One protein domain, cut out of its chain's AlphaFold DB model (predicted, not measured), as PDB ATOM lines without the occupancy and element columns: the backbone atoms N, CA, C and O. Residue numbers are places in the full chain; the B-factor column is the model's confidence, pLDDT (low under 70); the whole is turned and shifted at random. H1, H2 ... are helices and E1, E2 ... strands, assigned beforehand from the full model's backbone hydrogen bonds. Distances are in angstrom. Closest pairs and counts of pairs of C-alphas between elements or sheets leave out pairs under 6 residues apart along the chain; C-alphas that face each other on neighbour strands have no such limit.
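Overview. This is residues 191 to 330 of the 343 residues of an uncharacterized protein of Cinara cedri (UniProt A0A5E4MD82). A strongly twisted sheet of six strands, curled like part of a barrel, has H1 over one face and H2 and H4 over the other. H3 and H5 lie beyond H2 and H4, away from the sheet. The printed part has 140 residues, with five named helices and six named strands in the order H1 E1 H2 H3 H4 E2 E3 E4 E5 E6 H5. The mixed sheet runs E1 E5 E4 E2 E3 E6, and the class is mixed, helices and strands. The whole is compact, with a radius of gyration of the C-alphas of 13.9 A and spans of 40 by 32 by 29 A.

Along the chain. The strands are E1, residues 202 to 204; E5, 298 to 304, 19.7 A long; E4, 287 to 293, 19.0 A; E2, 266 to 271, 16.3 A; E3, 276 to 280; and E6, 315 to 319. The helices are H1, residues 191 to 201, 15.7 A, with C-alpha 191 at (-43.689, -57.643, 23.520); H2, 214 to 223, 14.2 A; H4, 253 to 262, 14.3 A; H3, 234 to 240; and H5, 325 to 330, with C-alpha 330 at (-21.543, -42.222, 3.633).

Arrangement. E4 and E2 are parallel, with N 290 and O 268 2.8 A apart, within hydrogen-bond range. E2 and E3 form an antiparallel hairpin, with N 269 and O 278 at 2.8 A. E3 and the edge strand E6 are parallel, with N 279 and O 317 at 2.8 A. E4 and E5 form another antiparallel hairpin, with N 302 and O 289 at 2.7 A. E5 and the edge strand E1 are antiparallel, with N 303 and O 203 at 2.9 A. The pairing is staggered: E5 pairs with E4 over residues 298 to 301 and with E1 over 302 to 304. Three layers, helices on both faces of a sheet, are made by H2 and H4 on one face and H1 on the opposite face. The closest C-alphas of H1 and E6 are those of Ile 192 and Ile 316, 6.5 A apart. H4 lies over E2 at a height over the sheet of 8.6 A and runs along the strands. H2 and H4 touch at Val 219 and Leu 256, their closest C-alphas, 6.5 A apart, at a tilt of 37 degrees, only just steep, the same way. H2 and H3 touch at C-alphas 220 and 234, 6.5 A, about perpendicular at 88 degrees. H4 and H5 only just touch, with 3 pairs of C-alphas within 8 A, the closest Ser 258 and Ile 325 at 6.8 A. H3 and H5 are not on the sheet. In the five helices every O i to N i+4 pair is within hydrogen-bond range.

Size, cuts and confidence. The two C-alphas farthest apart, those of Tyr 307 and Lys 330, are 41.8 A apart. The printed part has no cut. The link from H3 to H4, residues 241 to 252, is long. Residues 207 to 212, 248 and 293 to 297 have pLDDT under 70.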
ATOM      1  N   ASP A 191     -44.161 -58.360  24.707       79.56
ATOM      2  CA  ASP A 191     -43.689 -57.643  23.520       79.56
ATOM      3  C   ASP A 191     -44.091 -58.362  22.225       79.56
ATOM      4  O   ASP A 191     -44.673 -57.748  21.329       79.56
ATOM      5  N   ILE A 192     -43.898 -59.687  22.157       85.62
ATOM      6  CA  ILE A 192     -44.293 -60.509  21.001       85.62
ATOM      7  C   ILE A 192     -45.808 -60.432  20.784       85.62
ATOM      8  O   ILE A 192     -46.269 -60.265  19.651       85.62
ATOM      9  N   ILE A 193     -46.596 -60.504  21.862       87.62
ATOM     10  CA  ILE A 193     -48.057 -60.373  21.792       87.62
ATOM     11  C   ILE A 193     -48.446 -59.000  21.229       87.62
ATOM     12  O   ILE A 193     -49.317 -58.908  20.358       87.62
ATOM     13  N   ASN A 194     -47.796 -57.930  21.690       90.56
ATOM     14  CA  ASN A 194     -48.056 -56.576  21.208       90.56
ATOM     15  C   ASN A 194     -47.686 -56.415  19.729       90.56
ATOM     16  O   ASN A 194     -48.490 -55.887  18.959       90.56
ATOM     17  N   ALA A 195     -46.546 -56.950  19.292       90.81
ATOM     18  CA  ALA A 195     -46.157 -56.918  17.886       90.81
ATOM     19  C   ALA A 195     -47.138 -57.688  16.986       90.81
ATOM     20  O   ALA A 195     -47.543 -57.178  15.938       90.81
ATOM     21  N   ARG A 196     -47.623 -58.865  17.411       93.06
ATOM     22  CA  ARG A 196     -48.681 -59.601  16.687       93.06
ATOM     23  C   ARG A 196     -49.960 -58.776  16.545       93.06
ATOM     24  O   ARG A 196     -50.563 -58.779  15.474       93.06
ATOM     25  N   LYS A 197     -50.360 -58.038  17.589       94.00
ATOM     26  CA  LYS A 197     -51.521 -57.129  17.532       94.00
ATOM     27  C   LYS A 197     -51.321 -55.990  16.533       94.00
ATOM     28  O   LYS A 197     -52.301 -55.561  15.929       94.00
ATOM     29  N   ILE A 198     -50.093 -55.504  16.344       95.06
ATOM     30  CA  ILE A 198     -49.792 -54.531  15.286       95.06
ATOM     31  C   ILE A 198     -49.969 -55.180  13.912       95.06
ATOM     32  O   ILE A 198     -50.781 -54.694  13.128       95.06
ATOM     33  N   PHE A 199     -49.326 -56.318  13.638       94.25
ATOM     34  CA  PHE A 199     -49.482 -57.017  12.352       94.25
ATOM     35  C   PHE A 199     -50.938 -57.398  12.037       94.25
ATOM     36  O   PHE A 199     -51.351 -57.346  10.882       94.25
ATOM     37  N   LEU A 200     -51.741 -57.707  13.058       92.50
ATOM     38  CA  LEU A 200     -53.174 -57.974  12.917       92.50
ATOM     39  C   LEU A 200     -53.956 -56.759  12.384       92.50
ATOM     40  O   LEU A 200     -54.914 -56.938  11.638       92.50
ATOM     41  N   LYS A 201     -53.569 -55.531  12.752       93.62
ATOM     42  CA  LYS A 201     -54.283 -54.290  12.387       93.62
ATOM     43  C   LYS A 201     -53.929 -53.754  10.999       93.62
ATOM     44  O   LYS A 201     -54.709 -52.993  10.426       93.62
ATOM     45  N   TYR A 202     -52.761 -54.111  10.475       94.00
ATOM     46  CA  TYR A 202     -52.261 -53.599   9.201       94.00
ATOM     47  C   TYR A 202     -52.374 -54.653   8.106       94.00
ATOM     48  O   TYR A 202     -52.111 -55.838   8.322       94.00
ATOM     49  N   LYS A 203     -52.733 -54.211   6.903       90.31
ATOM     50  CA  LYS A 203     -52.705 -55.022   5.677       90.31
ATOM     51  C   LYS A 203     -51.787 -54.368   4.641       90.31
ATOM     52  O   LYS A 203     -51.513 -53.173   4.769       90.31
ATOM     53  N   PRO A 204     -51.371 -55.090   3.585       87.75
ATOM     54  CA  PRO A 204     -50.718 -54.459   2.443       87.75
ATOM     55  C   PRO A 204     -51.587 -53.322   1.885       87.75
ATOM     56  O   PRO A 204     -52.772 -53.522   1.593       87.75
ATOM     57  N   GLY A 205     -51.001 -52.131   1.812       74.31
ATOM     58  CA  GLY A 205     -51.603 -50.910   1.292       74.31
ATOM     59  C   GLY A 205     -51.534 -50.820  -0.228       74.31
ATOM     60  O   GLY A 205     -51.398 -51.828  -0.926       74.31
ATOM     61  N   GLU A 206     -51.670 -49.600  -0.749       73.25
ATOM     62  CA  GLU A 206     -51.502 -49.347  -2.179       73.25
ATOM     63  C   GLU A 206     -50.067 -49.687  -2.602       73.25
ATOM     64  O   GLU A 206     -49.099 -49.289  -1.951       73.25
ATOM     65  N   ASN A 207     -49.938 -50.484  -3.664       66.56
ATOM     66  CA  ASN A 207     -48.637 -50.934  -4.136       66.56
ATOM     67  C   ASN A 207     -47.816 -49.753  -4.677       66.56
ATOM     68  O   ASN A 207     -48.372 -48.802  -5.223       66.56
ATOM     69  N   VAL A 208     -46.494 -49.848  -4.570       59.19
ATOM     70  CA  VAL A 208     -45.546 -48.855  -5.092       59.19
ATOM     71  C   VAL A 208     -44.778 -49.420  -6.287       59.19
ATOM     72  O   VAL A 208     -44.790 -50.631  -6.519       59.19
ATOM     73  N   LEU A 209     -44.145 -48.548  -7.076       52.41
ATOM     74  CA  LEU A 209     -43.378 -48.939  -8.262       52.41
ATOM     75  C   LEU A 209     -42.208 -49.855  -7.875       52.41
ATOM     76  O   LEU A 209     -41.524 -49.593  -6.894       52.41
ATOM     77  N   ALA A 210     -41.991 -50.927  -8.641       56.47
ATOM     78  CA  ALA A 210     -40.865 -51.852  -8.491       56.47
ATOM     79  C   ALA A 210     -39.694 -51.424  -9.397       56.47
ATOM     80  O   ALA A 210     -39.290 -52.149 -10.302       56.47
ATOM     81  N   ASP A 211     -39.209 -50.202  -9.195       53.31
ATOM     82  CA  ASP A 211     -38.221 -49.497 -10.027       53.31
ATOM     83  C   ASP A 211     -36.890 -49.284  -9.287       53.31
ATOM     84  O   ASP A 211     -36.275 -48.229  -9.396       53.31
ATOM     85  N   GLY A 212     -36.546 -50.228  -8.407       64.06
ATOM     86  CA  GLY A 212     -35.445 -50.106  -7.449       64.06
ATOM     87  C   GLY A 212     -35.736 -49.164  -6.282       64.06
ATOM     88  O   GLY A 212     -35.243 -49.396  -5.186       64.06
ATOM     89  N   ASN A 213     -36.639 -48.189  -6.425       77.00
ATOM     90  CA  ASN A 213     -36.929 -47.183  -5.397       77.00
ATOM     91  C   ASN A 213     -38.136 -47.525  -4.507       77.00
ATOM     92  O   ASN A 213     -38.509 -46.742  -3.628       77.00
ATOM     93  N   CYS A 214     -38.727 -48.711  -4.695       73.38
ATOM     94  CA  CYS A 214     -39.894 -49.198  -3.951       73.38
ATOM     95  C   CYS A 214     -39.778 -49.021  -2.428       73.38
ATOM     96  O   CYS A 214     -40.767 -48.693  -1.780       73.38
ATOM     97  N   GLY A 215     -38.580 -49.179  -1.854       85.88
ATOM     98  CA  GLY A 215     -38.345 -48.984  -0.423       85.88
ATOM     99  C   GLY A 215     -38.662 -47.561   0.045       85.88
ATOM    100  O   GLY A 215     -39.400 -47.388   1.017       85.88
ATOM    101  N   LEU A 216     -38.182 -46.542  -0.680       90.00
ATOM    102  CA  LEU A 216     -38.431 -45.131  -0.356       90.00
ATOM    103  C   LEU A 216     -39.910 -44.770  -0.511       90.00
ATOM    104  O   LEU A 216     -40.479 -44.089   0.345       90.00
ATOM    105  N   TYR A 217     -40.562 -45.276  -1.559       85.88
ATOM    106  CA  TYR A 217     -42.001 -45.095  -1.735       85.88
ATOM    107  C   TYR A 217     -42.812 -45.775  -0.632       85.88
ATOM    108  O   TYR A 217     -43.744 -45.176  -0.095       85.88
ATOM    109  N   ALA A 218     -42.454 -47.005  -0.260       92.81
ATOM    110  CA  ALA A 218     -43.155 -47.752   0.773       92.81
ATOM    111  C   ALA A 218     -43.018 -47.081   2.145       92.81
ATOM    112  O   ALA A 218     -44.023 -46.898   2.829       92.81
ATOM    113  N   VAL A 219     -41.816 -46.650   2.539       97.56
ATOM    114  CA  VAL A 219     -41.640 -45.964   3.829       97.56
ATOM    115  C   VAL A 219     -42.347 -44.604   3.846       97.56
ATOM    116  O   VAL A 219     -43.052 -44.306   4.808       97.56
ATOM    117  N   CYS A 220     -42.272 -43.824   2.759       96.25
ATOM    118  CA  CYS A 220     -42.976 -42.544   2.638       96.25
ATOM    119  C   CYS A 220     -44.497 -42.718   2.766       96.25
ATOM    120  O   CYS A 220     -45.153 -42.013   3.536       96.25
ATOM    121  N   ASN A 221     -45.066 -43.693   2.054       91.44
ATOM    122  CA  ASN A 221     -46.502 -43.957   2.091       91.44
ATOM    123  C   ASN A 221     -46.953 -44.490   3.455       91.44
ATOM    124  O   ASN A 221     -48.002 -44.079   3.941       91.44
ATOM    125  N   ALA A 222     -46.164 -45.360   4.093       97.06
ATOM    126  CA  ALA A 222     -46.501 -45.918   5.402       97.06
ATOM    127  C   ALA A 222     -46.453 -44.864   6.523       97.06
ATOM    128  O   ALA A 222     -47.319 -44.868   7.394       97.06
ATOM    129  N   ILE A 223     -45.492 -43.931   6.485       96.88
ATOM    130  CA  ILE A 223     -45.430 -42.792   7.422       96.88
ATOM    131  C   ILE A 223     -46.679 -41.904   7.278       96.88
ATOM    132  O   ILE A 223     -47.255 -41.454   8.270       96.88
ATOM    133  N   ASN A 224     -47.126 -41.684   6.041       92.62
ATOM    134  CA  ASN A 224     -48.279 -40.842   5.727       92.62
ATOM    135  C   ASN A 224     -49.642 -41.553   5.846       92.62
ATOM    136  O   ASN A 224     -50.675 -40.907   5.645       92.62
ATOM    137  N   ASP A 225     -49.681 -42.855   6.153       90.88
ATOM    138  CA  ASP A 225     -50.920 -43.638   6.157       90.88
ATOM    139  C   ASP A 225     -51.959 -43.066   7.136       90.88
ATOM    140  O   ASP A 225     -51.687 -42.847   8.320       90.88
ATOM    141  N   ASN A 226     -53.175 -42.833   6.626       81.06
ATOM    142  CA  ASN A 226     -54.321 -42.300   7.371       81.06
ATOM    143  C   ASN A 226     -54.045 -40.988   8.146       81.06
ATOM    144  O   ASN A 226     -54.690 -40.716   9.164       81.06
ATOM    145  N   LYS A 227     -53.108 -40.155   7.676       80.50
ATOM    146  CA  LYS A 227     -52.869 -38.807   8.215       80.50
ATOM    147  C   LYS A 227     -53.675 -37.761   7.443       80.50
ATOM    148  O   LYS A 227     -53.777 -37.837   6.223       80.50
ATOM    149  N   MET A 228     -54.248 -36.784   8.155       76.31
ATOM    150  CA  MET A 228     -54.958 -35.658   7.520       76.31
ATOM    151  C   MET A 228     -53.993 -34.742   6.759       76.31
ATOM    152  O   MET A 228     -54.308 -34.296   5.662       76.31
ATOM    153  N   GLU A 229     -52.811 -34.513   7.327       85.56
ATOM    154  CA  GLU A 229     -51.706 -33.791   6.699       85.56
ATOM    155  C   GLU A 229     -50.532 -34.750   6.502       85.56
ATOM    156  O   GLU A 229     -50.262 -35.596   7.360       85.56
ATOM    157  N   ARG A 230     -49.848 -34.647   5.358       88.81
ATOM    158  CA  ARG A 230     -48.658 -35.463   5.086       88.81
ATOM    159  C   ARG A 230     -47.529 -35.045   6.029       88.81
ATOM    160  O   ARG A 230     -47.256 -33.862   6.171       88.81
ATOM    161  N   ILE A 231     -46.874 -36.032   6.632       94.12
ATOM    162  CA  ILE A 231     -45.708 -35.865   7.510       94.12
ATOM    163  C   ILE A 231     -44.431 -35.680   6.682       94.12
ATOM    164  O   ILE A 231     -43.519 -34.985   7.114       94.12
ATOM    165  N   THR A 232     -44.346 -36.337   5.520       95.75
ATOM    166  CA  THR A 232     -43.162 -36.290   4.652       95.75
ATOM    167  C   THR A 232     -43.508 -36.549   3.184       95.75
ATOM    168  O   THR A 232     -44.609 -36.996   2.842       95.75
ATOM    169  N   SER A 233     -42.546 -36.315   2.304       94.56
ATOM    170  CA  SER A 233     -42.564 -36.556   0.868       94.56
ATOM    171  C   SER A 233     -41.274 -37.250   0.429       94.56
ATOM    172  O   SER A 233     -40.281 -37.295   1.151       94.56
ATOM    173  N   ILE A 234     -41.261 -37.777  -0.797       91.94
ATOM    174  CA  ILE A 234     -40.043 -38.363  -1.373       91.94
ATOM    175  C   ILE A 234     -38.912 -37.335  -1.442       91.94
ATOM    176  O   ILE A 234     -37.777 -37.683  -1.149       91.94
ATOM    177  N   SER A 235     -39.219 -36.072  -1.755       92.75
ATOM    178  CA  SER A 235     -38.215 -35.005  -1.814       92.75
ATOM    179  C   SER A 235     -37.547 -34.769  -0.458       92.75
ATOM    180  O   SER A 235     -36.329 -34.662  -0.394       92.75
ATOM    181  N   GLU A 236     -38.325 -34.732   0.624       96.25
ATOM    182  CA  GLU A 236     -37.794 -34.533   1.981       96.25
ATOM    183  C   GLU A 236     -36.994 -35.749   2.457       96.25
ATOM    184  O   GLU A 236     -35.973 -35.596   3.123       96.25
ATOM    185  N   ILE A 237     -37.413 -36.964   2.083       96.69
ATOM    186  CA  ILE A 237     -36.636 -38.175   2.366       96.69
ATOM    187  C   ILE A 237     -35.309 -38.155   1.603       96.69
ATOM    188  O   ILE A 237     -34.288 -38.480   2.201       96.69
ATOM    189  N   LEU A 238     -35.302 -37.764   0.322       91.88
ATOM    190  CA  LEU A 238     -34.083 -37.632  -0.487       91.88
ATOM    191  C   LEU A 238     -33.122 -36.597   0.117       91.88
ATOM    192  O   LEU A 238     -31.943 -36.899   0.302       91.88
ATOM    193  N   GLU A 239     -33.630 -35.433   0.526       94.31
ATOM    194  CA  GLU A 239     -32.847 -34.409   1.227       94.31
ATOM    195  C   GLU A 239     -32.266 -34.946   2.546       94.31
ATOM    196  O   GLU A 239     -31.066 -34.804   2.815       94.31
ATOM    197  N   LEU A 240     -33.083 -35.653   3.336       96.00
ATOM    198  CA  LEU A 240     -32.660 -36.279   4.588       96.00
ATOM    199  C   LEU A 240     -31.471 -37.221   4.379       96.00
ATOM    200  O   LEU A 240     -30.546 -37.193   5.192       96.00
ATOM    201  N   ILE A 241     -31.475 -38.029   3.315       93.50
ATOM    202  CA  ILE A 241     -30.410 -38.994   2.985       93.50
ATOM    203  C   ILE A 241     -29.338 -38.434   2.039       93.50
ATOM    204  O   ILE A 241     -28.436 -39.172   1.655       93.50
ATOM    205  N   GLY A 242     -29.378 -37.136   1.721       90.88
ATOM    206  CA  GLY A 242     -28.347 -36.450   0.938       90.88
ATOM    207  C   GLY A 242     -28.319 -36.807  -0.550       90.88
ATOM    208  O   GLY A 242     -27.249 -36.766  -1.152       90.88
ATOM    209  N   LEU A 243     -29.463 -37.166  -1.133       85.50
ATOM    210  CA  LEU A 243     -29.608 -37.457  -2.559       85.50
ATOM    211  C   LEU A 243     -30.401 -36.351  -3.267       85.50
ATOM    212  O   LEU A 243     -31.349 -35.805  -2.712       85.50
ATOM    213  N   ASN A 244     -30.037 -36.062  -4.518       81.25
ATOM    214  CA  ASN A 244     -30.747 -35.086  -5.359       81.25
ATOM    215  C   ASN A 244     -31.802 -35.738  -6.267       81.25
ATOM    216  O   ASN A 244     -32.698 -35.061  -6.765       81.25
ATOM    217  N   GLU A 245     -31.694 -37.046  -6.488       80.44
ATOM    218  CA  GLU A 245     -32.593 -37.835  -7.326       80.44
ATOM    219  C   GLU A 245     -32.737 -39.260  -6.782       80.44
ATOM    220  O   GLU A 245     -32.037 -39.667  -5.851       80.44
ATOM    221  N   LEU A 246     -33.687 -40.008  -7.342       75.94
ATOM    222  CA  LEU A 246     -33.953 -41.387  -6.946       75.94
ATOM    223  C   LEU A 246     -32.787 -42.304  -7.356       75.94
ATOM    224  O   LEU A 246     -32.425 -42.308  -8.530       75.94
ATOM    225  N   PRO A 247     -32.216 -43.087  -6.424       74.12
ATOM    226  CA  PRO A 247     -30.947 -43.781  -6.651       74.12
ATOM    227  C   PRO A 247     -31.039 -45.123  -7.396       74.12
ATOM    228  O   PRO A 247     -29.992 -45.706  -7.643       74.12
ATOM    229  N   ASP A 248     -32.237 -45.648  -7.694       69.06
ATOM    230  CA  ASP A 248     -32.424 -47.021  -8.221       69.06
ATOM    231  C   ASP A 248     -31.712 -48.070  -7.333       69.06
ATOM    232  O   ASP A 248     -30.968 -48.942  -7.778       69.06
ATOM    233  N   TYR A 249     -31.902 -47.926  -6.017       70.81
ATOM    234  CA  TYR A 249     -31.162 -48.654  -4.985       70.81
ATOM    235  C   TYR A 249     -32.077 -49.528  -4.137       70.81
ATOM    236  O   TYR A 249     -33.036 -49.033  -3.546       70.81
ATOM    237  N   TRP A 250     -31.735 -50.808  -3.972       76.81
ATOM    238  CA  TRP A 250     -32.462 -51.683  -3.056       76.81
ATOM    239  C   TRP A 250     -32.134 -51.374  -1.588       76.81
ATOM    240  O   TRP A 250     -31.053 -51.684  -1.089       76.81
ATOM    241  N   TRP A 251     -33.111 -50.817  -0.878       83.56
ATOM    242  CA  TRP A 251     -33.004 -50.476   0.539       83.56
ATOM    243  C   TRP A 251     -33.208 -51.699   1.445       83.56
ATOM    244  O   TRP A 251     -34.202 -52.419   1.298       83.56
ATOM    245  N   SER A 252     -32.303 -51.905   2.413       83.81
ATOM    246  CA  SER A 252     -32.495 -52.896   3.484       83.81
ATOM    247  C   SER A 252     -33.584 -52.459   4.468       83.81
ATOM    248  O   SER A 252     -33.903 -51.271   4.579       83.81
ATOM    249  N   ASP A 253     -34.141 -53.415   5.209       85.38
ATOM    250  CA  ASP A 253     -35.086 -53.149   6.294       85.38
ATOM    251  C   ASP A 253     -34.509 -52.201   7.348       85.38
ATOM    252  O   ASP A 253     -35.207 -51.269   7.748       85.38
ATOM    253  N   GLU A 254     -33.237 -52.342   7.740       86.69
ATOM    254  CA  GLU A 254     -32.625 -51.405   8.691       86.69
ATOM    255  C   GLU A 254     -32.504 -49.989   8.125       86.69
ATOM    256  O   GLU A 254     -32.733 -49.028   8.856       86.69
ATOM    257  N   GLN A 255     -32.163 -49.829   6.842       92.31
ATOM    258  CA  GLN A 255     -32.053 -48.494   6.241       92.31
ATOM    259  C   GLN A 255     -33.424 -47.806   6.159       92.31
ATOM    260  O   GLN A 255     -33.539 -46.623   6.488       92.31
ATOM    261  N   LEU A 256     -34.476 -48.544   5.780       94.62
ATOM    262  CA  LEU A 256     -35.850 -48.029   5.783       94.62
ATOM    263  C   LEU A 256     -36.334 -47.714   7.203       94.62
ATOM    264  O   LEU A 256     -36.949 -46.670   7.429       94.62
ATOM    265  N   ALA A 257     -36.004 -48.570   8.171       95.25
ATOM    266  CA  ALA A 257     -36.318 -48.336   9.572       95.25
ATOM    267  C   ALA A 257     -35.596 -47.103  10.135       95.25
ATOM    268  O   ALA A 257     -36.199 -46.359  10.904       95.25
ATOM    269  N   SER A 258     -34.352 -46.827   9.727       95.62
ATOM    270  CA  SER A 258     -33.636 -45.600  10.108       95.62
ATOM    271  C   SER A 258     -34.324 -44.336   9.597       95.62
ATOM    272  O   SER A 258     -34.412 -43.351  10.333       95.62
ATOM    273  N   ILE A 259     -34.845 -44.364   8.364       97.50
ATOM    274  CA  ILE A 259     -35.630 -43.255   7.804       97.50
ATOM    275  C   ILE A 259     -36.903 -43.059   8.632       97.50
ATOM    276  O   ILE A 259     -37.165 -41.959   9.111       97.50
ATOM    277  N   ALA A 260     -37.672 -44.120   8.879       97.69
ATOM    278  CA  ALA A 260     -38.887 -44.035   9.690       97.69
ATOM    279  C   ALA A 260     -38.621 -43.576  11.136       97.69
ATOM    280  O   ALA A 260     -39.378 -42.772  11.688       97.69
ATOM    281  N   ALA A 261     -37.518 -44.027  11.735       95.44
ATOM    282  CA  ALA A 261     -37.109 -43.639  13.079       95.44
ATOM    283  C   ALA A 261     -36.778 -42.143  13.183       95.44
ATOM    284  O   ALA A 261     -37.068 -41.548  14.225       95.44
ATOM    285  N   HIS A 262     -36.233 -41.535  12.118       96.75
ATOM    286  CA  HIS A 262     -36.023 -40.085  12.029       96.75
ATOM    287  C   HIS A 262     -37.347 -39.314  12.147       96.75
ATOM    288  O   HIS A 262     -37.414 -38.319  12.862       96.75
ATOM    289  N   TYR A 263     -38.421 -39.833  11.544       96.38
ATOM    290  CA  TYR A 263     -39.778 -39.287  11.664       96.38
ATOM    291  C   TYR A 263     -40.529 -39.757  12.923       96.38
ATOM    292  O   TYR A 263     -41.725 -39.513  13.062       96.38
ATOM    293  N   GLY A 264     -39.852 -40.417  13.866       95.06
ATOM    294  CA  GLY A 264     -40.440 -40.784  15.155       95.06
ATOM    295  C   GLY A 264     -41.311 -42.042  15.135       95.06
ATOM    296  O   GLY A 264     -42.169 -42.175  16.005       95.06
ATOM    297  N   HIS A 265     -41.073 -42.974  14.209       96.69
ATOM    298  CA  HIS A 265     -41.819 -44.231  14.095       96.69
ATOM    299  C   HIS A 265     -40.992 -45.469  14.476       96.69
ATOM    300  O   HIS A 265     -39.777 -45.492  14.287       96.69
ATOM    301  N   ASP A 266     -41.668 -46.510  14.974       95.44
ATOM    302  CA  ASP A 266     -41.119 -47.873  15.050       95.44
ATOM    303  C   ASP A 266     -41.549 -48.646  13.792       95.44
ATOM    304  O   ASP A 266     -42.692 -48.515  13.338       95.44
ATOM    305  N   THR A 267     -40.653 -49.451  13.217       97.81
ATOM    306  CA  THR A 267     -40.904 -50.123  11.928       97.81
ATOM    307  C   THR A 267     -41.134 -51.614  12.110       97.81
ATOM    308  O   THR A 267     -40.313 -52.313  12.696       97.81
ATOM    309  N   TYR A 268     -42.240 -52.109  11.563       97.88
ATOM    310  CA  TYR A 268     -42.632 -53.513  11.603       97.88
ATOM    311  C   TYR A 268     -42.588 -54.082  10.188       97.88
ATOM    312  O   TYR A 268     -43.428 -53.761   9.351       97.88
ATOM    313  N   VAL A 269     -41.615 -54.940   9.910       95.88
ATOM    314  CA  VAL A 269     -41.453 -55.592   8.612       95.88
ATOM    315  C   VAL A 269     -42.084 -56.976   8.651       95.88
ATOM    316  O   VAL A 269     -41.713 -57.812   9.470       95.88
ATOM    317  N   PHE A 270     -43.024 -57.242   7.749       95.00
ATOM    318  CA  PHE A 270     -43.535 -58.585   7.494       95.00
ATOM    319  C   PHE A 270     -42.815 -59.185   6.285       95.00
ATOM    320  O   PHE A 270     -42.960 -58.675   5.172       95.00
ATOM    321  N   ASN A 271     -42.080 -60.280   6.477       80.00
ATOM    322  CA  ASN A 271     -41.456 -61.036   5.396       80.00
ATOM    323  C   ASN A 271     -42.391 -62.152   4.917       80.00
ATOM    324  O   ASN A 271     -42.638 -63.121   5.639       80.00
ATOM    325  N   ASP A 272     -42.904 -62.036   3.690       78.94
ATOM    326  CA  ASP A 272     -43.868 -63.008   3.163       78.94
ATOM    327  C   ASP A 272     -43.262 -64.371   2.816       78.94
ATOM    328  O   ASP A 272     -43.966 -65.381   2.863       78.94
ATOM    329  N   SER A 273     -41.957 -64.401   2.551       70.50
ATOM    330  CA  SER A 273     -41.237 -65.578   2.062       70.50
ATOM    331  C   SER A 273     -41.103 -66.649   3.137       70.50
ATOM    332  O   SER A 273     -41.119 -67.843   2.845       70.50
ATOM    333  N   ASN A 274     -40.932 -66.217   4.387       75.81
ATOM    334  CA  ASN A 274     -40.676 -67.087   5.535       75.81
ATOM    335  C   ASN A 274     -41.599 -66.800   6.730       75.81
ATOM    336  O   ASN A 274     -41.350 -67.308   7.822       75.81
ATOM    337  N   ASN A 275     -42.631 -65.974   6.533       80.75
ATOM    338  CA  ASN A 275     -43.608 -65.582   7.547       80.75
ATOM    339  C   ASN A 275     -42.974 -65.046   8.851       80.75
ATOM    340  O   ASN A 275     -43.459 -65.317   9.953       80.75
ATOM    341  N   THR A 276     -41.861 -64.315   8.739       84.50
ATOM    342  CA  THR A 276     -41.164 -63.700   9.881       84.50
ATOM    343  C   THR A 276     -41.505 -62.218   9.990       84.50
ATOM    344  O   THR A 276     -41.559 -61.502   8.993       84.50
ATOM    345  N   GLY A 277     -41.729 -61.760  11.217       89.12
ATOM    346  CA  GLY A 277     -41.914 -60.362  11.567       89.12
ATOM    347  C   GLY A 277     -40.629 -59.822  12.162       89.12
ATOM    348  O   GLY A 277     -40.086 -60.423  13.088       89.12
ATOM    349  N   ILE A 278     -40.146 -58.702  11.652       89.19
ATOM    350  CA  ILE A 278     -38.972 -58.016  12.186       89.19
ATOM    351  C   ILE A 278     -39.444 -56.672  12.728       89.19
ATOM    352  O   ILE A 278     -40.139 -55.928  12.039       89.19
ATOM    353  N   VAL A 279     -39.124 -56.386  13.984       91.06
ATOM    354  CA  VAL A 279     -39.479 -55.139  14.656       91.06
ATOM    355  C   VAL A 279     -38.203 -54.349  14.880       91.06
ATOM    356  O   VAL A 279     -37.321 -54.774  15.628       91.06
ATOM    357  N   HIS A 280     -38.114 -53.201  14.223       89.00
ATOM    358  CA  HIS A 280     -37.044 -52.242  14.419       89.00
ATOM    359  C   HIS A 280     -37.517 -51.154  15.378       89.00
ATOM    360  O   HIS A 280     -38.329 -50.299  15.010       89.00
ATOM    361  N   GLY A 281     -37.015 -51.213  16.611       80.44
ATOM    362  CA  GLY A 281     -37.428 -50.346  17.711       80.44
ATOM    363  C   GLY A 281     -37.981 -51.123  18.903       80.44
ATOM    364  O   GLY A 281     -38.127 -52.343  18.877       80.44
ATOM    365  N   ILE A 282     -38.287 -50.388  19.970       75.94
ATOM    366  CA  ILE A 282     -38.702 -50.959  21.263       75.94
ATOM    367  C   ILE A 282     -40.228 -51.041  21.435       75.94
ATOM    368  O   ILE A 282     -40.694 -51.468  22.485       75.94
ATOM    369  N   GLY A 283     -41.012 -50.640  20.426       75.31
ATOM    370  CA  GLY A 283     -42.475 -50.765  20.408       75.31
ATOM    371  C   GLY A 283     -43.239 -49.637  21.112       75.31
ATOM    372  O   GLY A 283     -44.432 -49.786  21.367       75.31
ATOM    373  N   ASN A 284     -42.574 -48.520  21.414       81.19
ATOM    374  CA  ASN A 284     -43.152 -47.381  22.142       81.19
ATOM    375  C   ASN A 284     -43.522 -46.202  21.232       81.19
ATOM    376  O   ASN A 284     -44.150 -45.246  21.694       81.19
ATOM    377  N   LYS A 285     -43.123 -46.237  19.957       89.75
ATOM    378  CA  LYS A 285     -43.447 -45.194  18.980       89.75
ATOM    379  C   LYS A 285     -44.620 -45.622  18.091       89.75
ATOM    380  O   LYS A 285     -44.891 -46.819  17.966       89.75
ATOM    381  N   PRO A 286     -45.323 -44.673  17.442       94.12
ATOM    382  CA  PRO A 286     -46.363 -45.009  16.476       94.12
ATOM    383  C   PRO A 286     -45.826 -45.963  15.393       94.12
ATOM    384  O   PRO A 286     -44.812 -45.645  14.764       94.12
ATOM    385  N   PRO A 287     -46.479 -47.112  15.155       96.50
ATOM    386  CA  PRO A 287     -45.963 -48.112  14.236       96.50
ATOM    387  C   PRO A 287     -46.190 -47.697  12.782       96.50
ATOM    388  O   PRO A 287     -47.272 -47.228  12.420       96.50
ATOM    389  N   ILE A 288     -45.198 -47.965  11.939       97.94
ATOM    390  CA  ILE A 288     -45.423 -48.200  10.513       97.94
ATOM    391  C   ILE A 288     -45.236 -49.687  10.228       97.94
ATOM    392  O   ILE A 288     -44.443 -50.361  10.888       97.94
ATOM    393  N   VAL A 289     -45.954 -50.202   9.235       98.00
ATOM    394  CA  VAL A 289     -45.782 -51.580   8.772       98.00
ATOM    395  C   VAL A 289     -45.286 -51.551   7.338       98.00
ATOM    396  O   VAL A 289     -45.819 -50.805   6.523       98.00
ATOM    397  N   LEU A 290     -44.278 -52.359   7.032       97.50
ATOM    398  CA  LEU A 290     -43.778 -52.592   5.682       97.50
ATOM    399  C   LEU A 290     -43.899 -54.081   5.372       97.50
ATOM    400  O   LEU A 290     -43.631 -54.933   6.219       97.50
ATOM    401  N   TYR A 291     -44.296 -54.411   4.153       93.69
ATOM    402  CA  TYR A 291     -44.334 -55.785   3.678       93.69
ATOM    403  C   TYR A 291     -43.189 -55.985   2.708       93.69
ATOM    404  O   TYR A 291     -43.156 -55.351   1.652       93.69
ATOM    405  N   ASN A 292     -42.282 -56.884   3.066       79.88
ATOM    406  CA  ASN A 292     -41.318 -57.409   2.128       79.88
ATOM    407  C   ASN A 292     -41.940 -58.622   1.430       79.88
ATOM    408  O   ASN A 292     -42.240 -59.640   2.066       79.88
ATOM    409  N   VAL A 293     -42.204 -58.476   0.137       69.38
ATOM    410  CA  VAL A 293     -42.944 -59.454  -0.662       69.38
ATOM    411  C   VAL A 293     -42.097 -59.956  -1.826       69.38
ATOM    412  O   VAL A 293     -41.014 -59.440  -2.113       69.38
ATOM    413  N   ASN A 294     -42.613 -60.965  -2.529       62.56
ATOM    414  CA  ASN A 294     -41.983 -61.517  -3.729       62.56
ATOM    415  C   ASN A 294     -40.568 -62.057  -3.458       62.56
ATOM    416  O   ASN A 294     -39.646 -61.795  -4.229       62.56
ATOM    417  N   SER A 295     -40.381 -62.813  -2.375       65.69
ATOM    418  CA  SER A 295     -39.075 -63.406  -2.050       65.69
ATOM    419  C   SER A 295     -37.963 -62.375  -1.821       65.69
ATOM    420  O   SER A 295     -36.861 -62.537  -2.340       65.69
ATOM    421  N   ASN A 296     -38.233 -61.330  -1.035       63.06
ATOM    422  CA  ASN A 296     -37.274 -60.268  -0.710       63.06
ATOM    423  C   ASN A 296     -36.887 -59.339  -1.870       63.06
ATOM    424  O   ASN A 296     -35.744 -58.899  -1.937       63.06
ATOM    425  N   THR A 297     -37.818 -59.054  -2.788       66.88
ATOM    426  CA  THR A 297     -37.525 -58.242  -3.989       66.88
ATOM    427  C   THR A 297     -38.441 -57.040  -4.186       66.88
ATOM    428  O   THR A 297     -38.246 -56.282  -5.133       66.88
ATOM    429  N   HIS A 298     -39.442 -56.839  -3.323       79.81
ATOM    430  CA  HIS A 298     -40.309 -55.665  -3.407       79.81
ATOM    431  C   HIS A 298     -40.839 -55.224  -2.043       79.81
ATOM    432  O   HIS A 298     -41.212 -56.055  -1.212       79.81
ATOM    433  N   TRP A 299     -40.923 -53.910  -1.846       83.88
ATOM    434  CA  TRP A 299     -41.488 -53.290  -0.651       83.88
ATOM    435  C   TRP A 299     -42.911 -52.795  -0.910       83.88
ATOM    436  O   TRP A 299     -43.171 -52.141  -1.915       83.88
ATOM    437  N   ILE A 300     -43.833 -53.061   0.018       89.31
ATOM    438  CA  ILE A 300     -45.200 -52.519  -0.004       89.31
ATOM    439  C   ILE A 300     -45.485 -51.821   1.333       89.31
ATOM    440  O   ILE A 300     -45.219 -52.413   2.385       89.31
ATOM    441  N   PRO A 301     -46.048 -50.598   1.337       94.50
ATOM    442  CA  PRO A 301     -46.470 -49.949   2.573       94.50
ATOM    443  C   PRO A 301     -47.621 -50.716   3.219       94.50
ATOM    444  O   PRO A 301     -48.487 -51.267   2.542       94.50
ATOM    445  N   GLY A 302     -47.680 -50.727   4.541       93.56
ATOM    446  CA  GLY A 302     -48.867 -51.142   5.267       93.56
ATOM    447  C   GLY A 302     -49.873 -50.013   5.398       93.56
ATOM    448  O   GLY A 302     -49.505 -48.848   5.502       93.56
ATOM    449  N   THR A 303     -51.150 -50.382   5.428       90.38
ATOM    450  CA  THR A 303     -52.253 -49.470   5.735       90.38
ATOM    451  C   THR A 303     -53.113 -50.042   6.853       90.38
ATOM    452  O   THR A 303     -53.355 -51.259   6.904       90.38
ATOM    453  N   ILE A 304     -53.573 -49.178   7.757       86.50
ATOM    454  CA  ILE A 304     -54.489 -49.572   8.832       86.50
ATOM    455  C   ILE A 304     -55.798 -50.077   8.218       86.50
ATOM    456  O   ILE A 304     -56.388 -49.455   7.330       86.50
ATOM    457  N   SER A 305     -56.289 -51.213   8.710       78.50
ATOM    458  CA  SER A 305     -57.565 -51.772   8.279       78.50
ATOM    459  C   SER A 305     -58.556 -51.910   9.426       78.50
ATOM    460  O   SER A 305     -58.199 -52.215  10.558       78.50
ATOM    461  N   ARG A 306     -59.842 -51.727   9.100       75.44
ATOM    462  CA  ARG A 306     -60.962 -52.052   9.996       75.44
ATOM    463  C   ARG A 306     -61.149 -53.562  10.182       75.44
ATOM    464  O   ARG A 306     -61.831 -53.970  11.111       75.44
ATOM    465  N   TYR A 307     -60.567 -54.372   9.296       78.81
ATOM    466  CA  TYR A 307     -60.629 -55.830   9.347       78.81
ATOM    467  C   TYR A 307     -59.260 -56.405   9.682       78.81
ATOM    468  O   TYR A 307     -58.242 -55.903   9.208       78.81
ATOM    469  N   ASN A 308     -59.254 -57.494  10.445       78.56
ATOM    470  CA  ASN A 308     -58.026 -58.187  10.800       78.56
ATOM    471  C   ASN A 308     -57.291 -58.696   9.557       78.56
ATOM    472  O   ASN A 308     -57.874 -59.279   8.640       78.56
ATOM    473  N   SER A 309     -55.981 -58.493   9.562       83.44
ATOM    474  CA  SER A 309     -55.057 -59.008   8.569       83.44
ATOM    475  C   SER A 309     -54.789 -60.491   8.779       83.44
ATOM    476  O   SER A 309     -54.721 -60.978   9.906       83.44
ATOM    477  N   ASN A 310     -54.564 -61.205   7.680       83.19
ATOM    478  CA  ASN A 310     -54.056 -62.574   7.705       83.19
ATOM    479  C   ASN A 310     -52.518 -62.639   7.650       83.19
ATOM    480  O   ASN A 310     -51.954 -63.730   7.609       83.19
ATOM    481  N   LYS A 311     -51.832 -61.489   7.624       85.31
ATOM    482  CA  LYS A 311     -50.367 -61.384   7.578       85.31
ATOM    483  C   LYS A 311     -49.795 -61.262   8.991       85.31
ATOM    484  O   LYS A 311     -49.229 -60.237   9.356       85.31
ATOM    485  N   ILE A 312     -49.988 -62.311   9.788       90.31
ATOM    486  CA  ILE A 312     -49.497 -62.405  11.168       90.31
ATOM    487  C   ILE A 312     -48.270 -63.331  11.170       90.31
ATOM    488  O   ILE A 312     -48.420 -64.495  10.803       90.31
ATOM    489  N   PRO A 313     -47.079 -62.851  11.569       87.06
ATOM    490  CA  PRO A 313     -45.866 -63.661  11.527       87.06
ATOM    491  C   PRO A 313     -45.905 -64.876  12.445       87.06
ATOM    492  O   PRO A 313     -46.399 -64.770  13.562       87.06
ATOM    493  N   ASP A 314     -45.280 -65.986  12.067       83.56
ATOM    494  CA  ASP A 314     -45.103 -67.130  12.974       83.56
ATOM    495  C   ASP A 314     -44.011 -66.853  14.012       83.56
ATOM    496  O   ASP A 314     -44.149 -67.225  15.181       83.56
ATOM    497  N   LYS A 315     -42.957 -66.144  13.596       85.50
ATOM    498  CA  LYS A 315     -41.801 -65.756  14.412       85.50
ATOM    499  C   LYS A 315     -41.633 -64.239  14.403       85.50
ATOM    500  O   LYS A 315     -41.778 -63.621  13.353       85.50
ATOM    501  N   ILE A 316     -41.280 -63.660  15.552       84.75
ATOM    502  CA  ILE A 316     -40.966 -62.232  15.689       84.75
ATOM    503  C   ILE A 316     -39.521 -62.059  16.162       84.75
ATOM    504  O   ILE A 316     -39.068 -62.773  17.057       84.75
ATOM    505  N   ILE A 317     -38.799 -61.133  15.532       81.25
ATOM    506  CA  ILE A 317     -37.406 -60.789  15.824       81.25
ATOM    507  C   ILE A 317     -37.337 -59.286  16.102       81.25
ATOM    508  O   ILE A 317     -37.899 -58.505  15.342       81.25
ATOM    509  N   TYR A 318     -36.640 -58.886  17.162       82.25
ATOM    510  CA  TYR A 318     -36.388 -57.479  17.477       82.25
ATOM    511  C   TYR A 318     -34.962 -57.093  17.094       82.25
ATOM    512  O   TYR A 318     -34.013 -57.795  17.450       82.25
ATOM    513  N   ILE A 319     -34.817 -55.970  16.397       77.94
ATOM    514  CA  ILE A 319     -33.532 -55.387  16.006       77.94
ATOM    515  C   ILE A 319     -33.507 -53.935  16.487       77.94
ATOM    516  O   ILE A 319     -34.209 -53.077  15.965       77.94
ATOM    517  N   ASN A 320     -32.682 -53.649  17.494       75.00
ATOM    518  CA  ASN A 320     -32.658 -52.328  18.138       75.00
ATOM    519  C   ASN A 320     -31.528 -51.421  17.641       75.00
ATOM    520  O   ASN A 320     -31.548 -50.222  17.905       75.00
ATOM    521  N   ASN A 321     -30.533 -51.980  16.950       77.12
ATOM    522  CA  ASN A 321     -29.416 -51.209  16.427       77.12
ATOM    523  C   ASN A 321     -29.687 -50.847  14.966       77.12
ATOM    524  O   ASN A 321     -29.748 -51.732  14.115       77.12
ATOM    525  N   LEU A 322     -29.851 -49.555  14.697       83.75
ATOM    526  CA  LEU A 322     -30.105 -49.026  13.365       83.75
ATOM    527  C   LEU A 322     -28.914 -48.179  12.899       83.75
ATOM    528  O   LEU A 322     -28.354 -47.428  13.705       83.75
ATOM    529  N   PRO A 323     -28.520 -48.251  11.614       81.88
ATOM    530  CA  PRO A 323     -27.495 -47.366  11.081       81.88
ATOM    531  C   PRO A 323     -27.972 -45.910  11.151       81.88
ATOM    532  O   PRO A 323     -29.113 -45.602  10.806       81.88
ATOM    533  N   SER A 324     -27.104 -44.988  11.569       89.81
ATOM    534  CA  SER A 324     -27.441 -43.560  11.544       89.81
ATOM    535  C   SER A 324     -27.645 -43.059  10.110       89.81
ATOM    536  O   SER A 324     -27.043 -43.586   9.170       89.81
ATOM    537  N   ILE A 325     -28.428 -41.989   9.939       94.12
ATOM    538  CA  ILE A 325     -28.608 -41.330   8.632       94.12
ATOM    539  C   ILE A 325     -27.253 -40.929   8.022       94.12
ATOM    540  O   ILE A 325     -27.033 -41.130   6.832       94.12
ATOM    541  N   ASP A 326     -26.297 -40.468   8.836       92.06
ATOM    542  CA  ASP A 326     -24.940 -40.153   8.368       92.06
ATOM    543  C   ASP A 326     -24.173 -41.386   7.873       92.06
ATOM    544  O   ASP A 326     -23.401 -41.299   6.917       92.06
ATOM    545  N   THR A 327     -24.378 -42.545   8.502       89.00
ATOM    546  CA  THR A 327     -23.795 -43.813   8.041       89.00
ATOM    547  C   THR A 327     -24.391 -44.226   6.696       89.00
ATOM    548  O   THR A 327     -23.651 -44.641   5.804       89.00
ATOM    549  N   ILE A 328     -25.705 -44.057   6.519       89.06
ATOM    550  CA  ILE A 328     -26.399 -44.327   5.248       89.06
ATOM    551  C   ILE A 328     -25.868 -43.404   4.142       89.06
ATOM    552  O   ILE A 328     -25.458 -43.899   3.094       89.06
ATOM    553  N   LYS A 329     -25.776 -42.092   4.402       91.19
ATOM    554  CA  LYS A 329     -25.199 -41.092   3.481       91.19
ATOM    555  C   LYS A 329     -23.807 -41.482   3.001       91.19
ATOM    556  O   LYS A 329     -23.530 -41.496   1.805       91.19
ATOM    557  N   LYS A 330     -22.921 -41.819   3.945       86.69
ATOM    558  CA  LYS A 330     -21.543 -42.222   3.633       86.69
ATOM    559  C   LYS A 330     -21.505 -43.455   2.734       86.69
ATOM    560  O   LYS A 330     -20.705 -43.482   1.806       86.69
TER     561      LYS A 330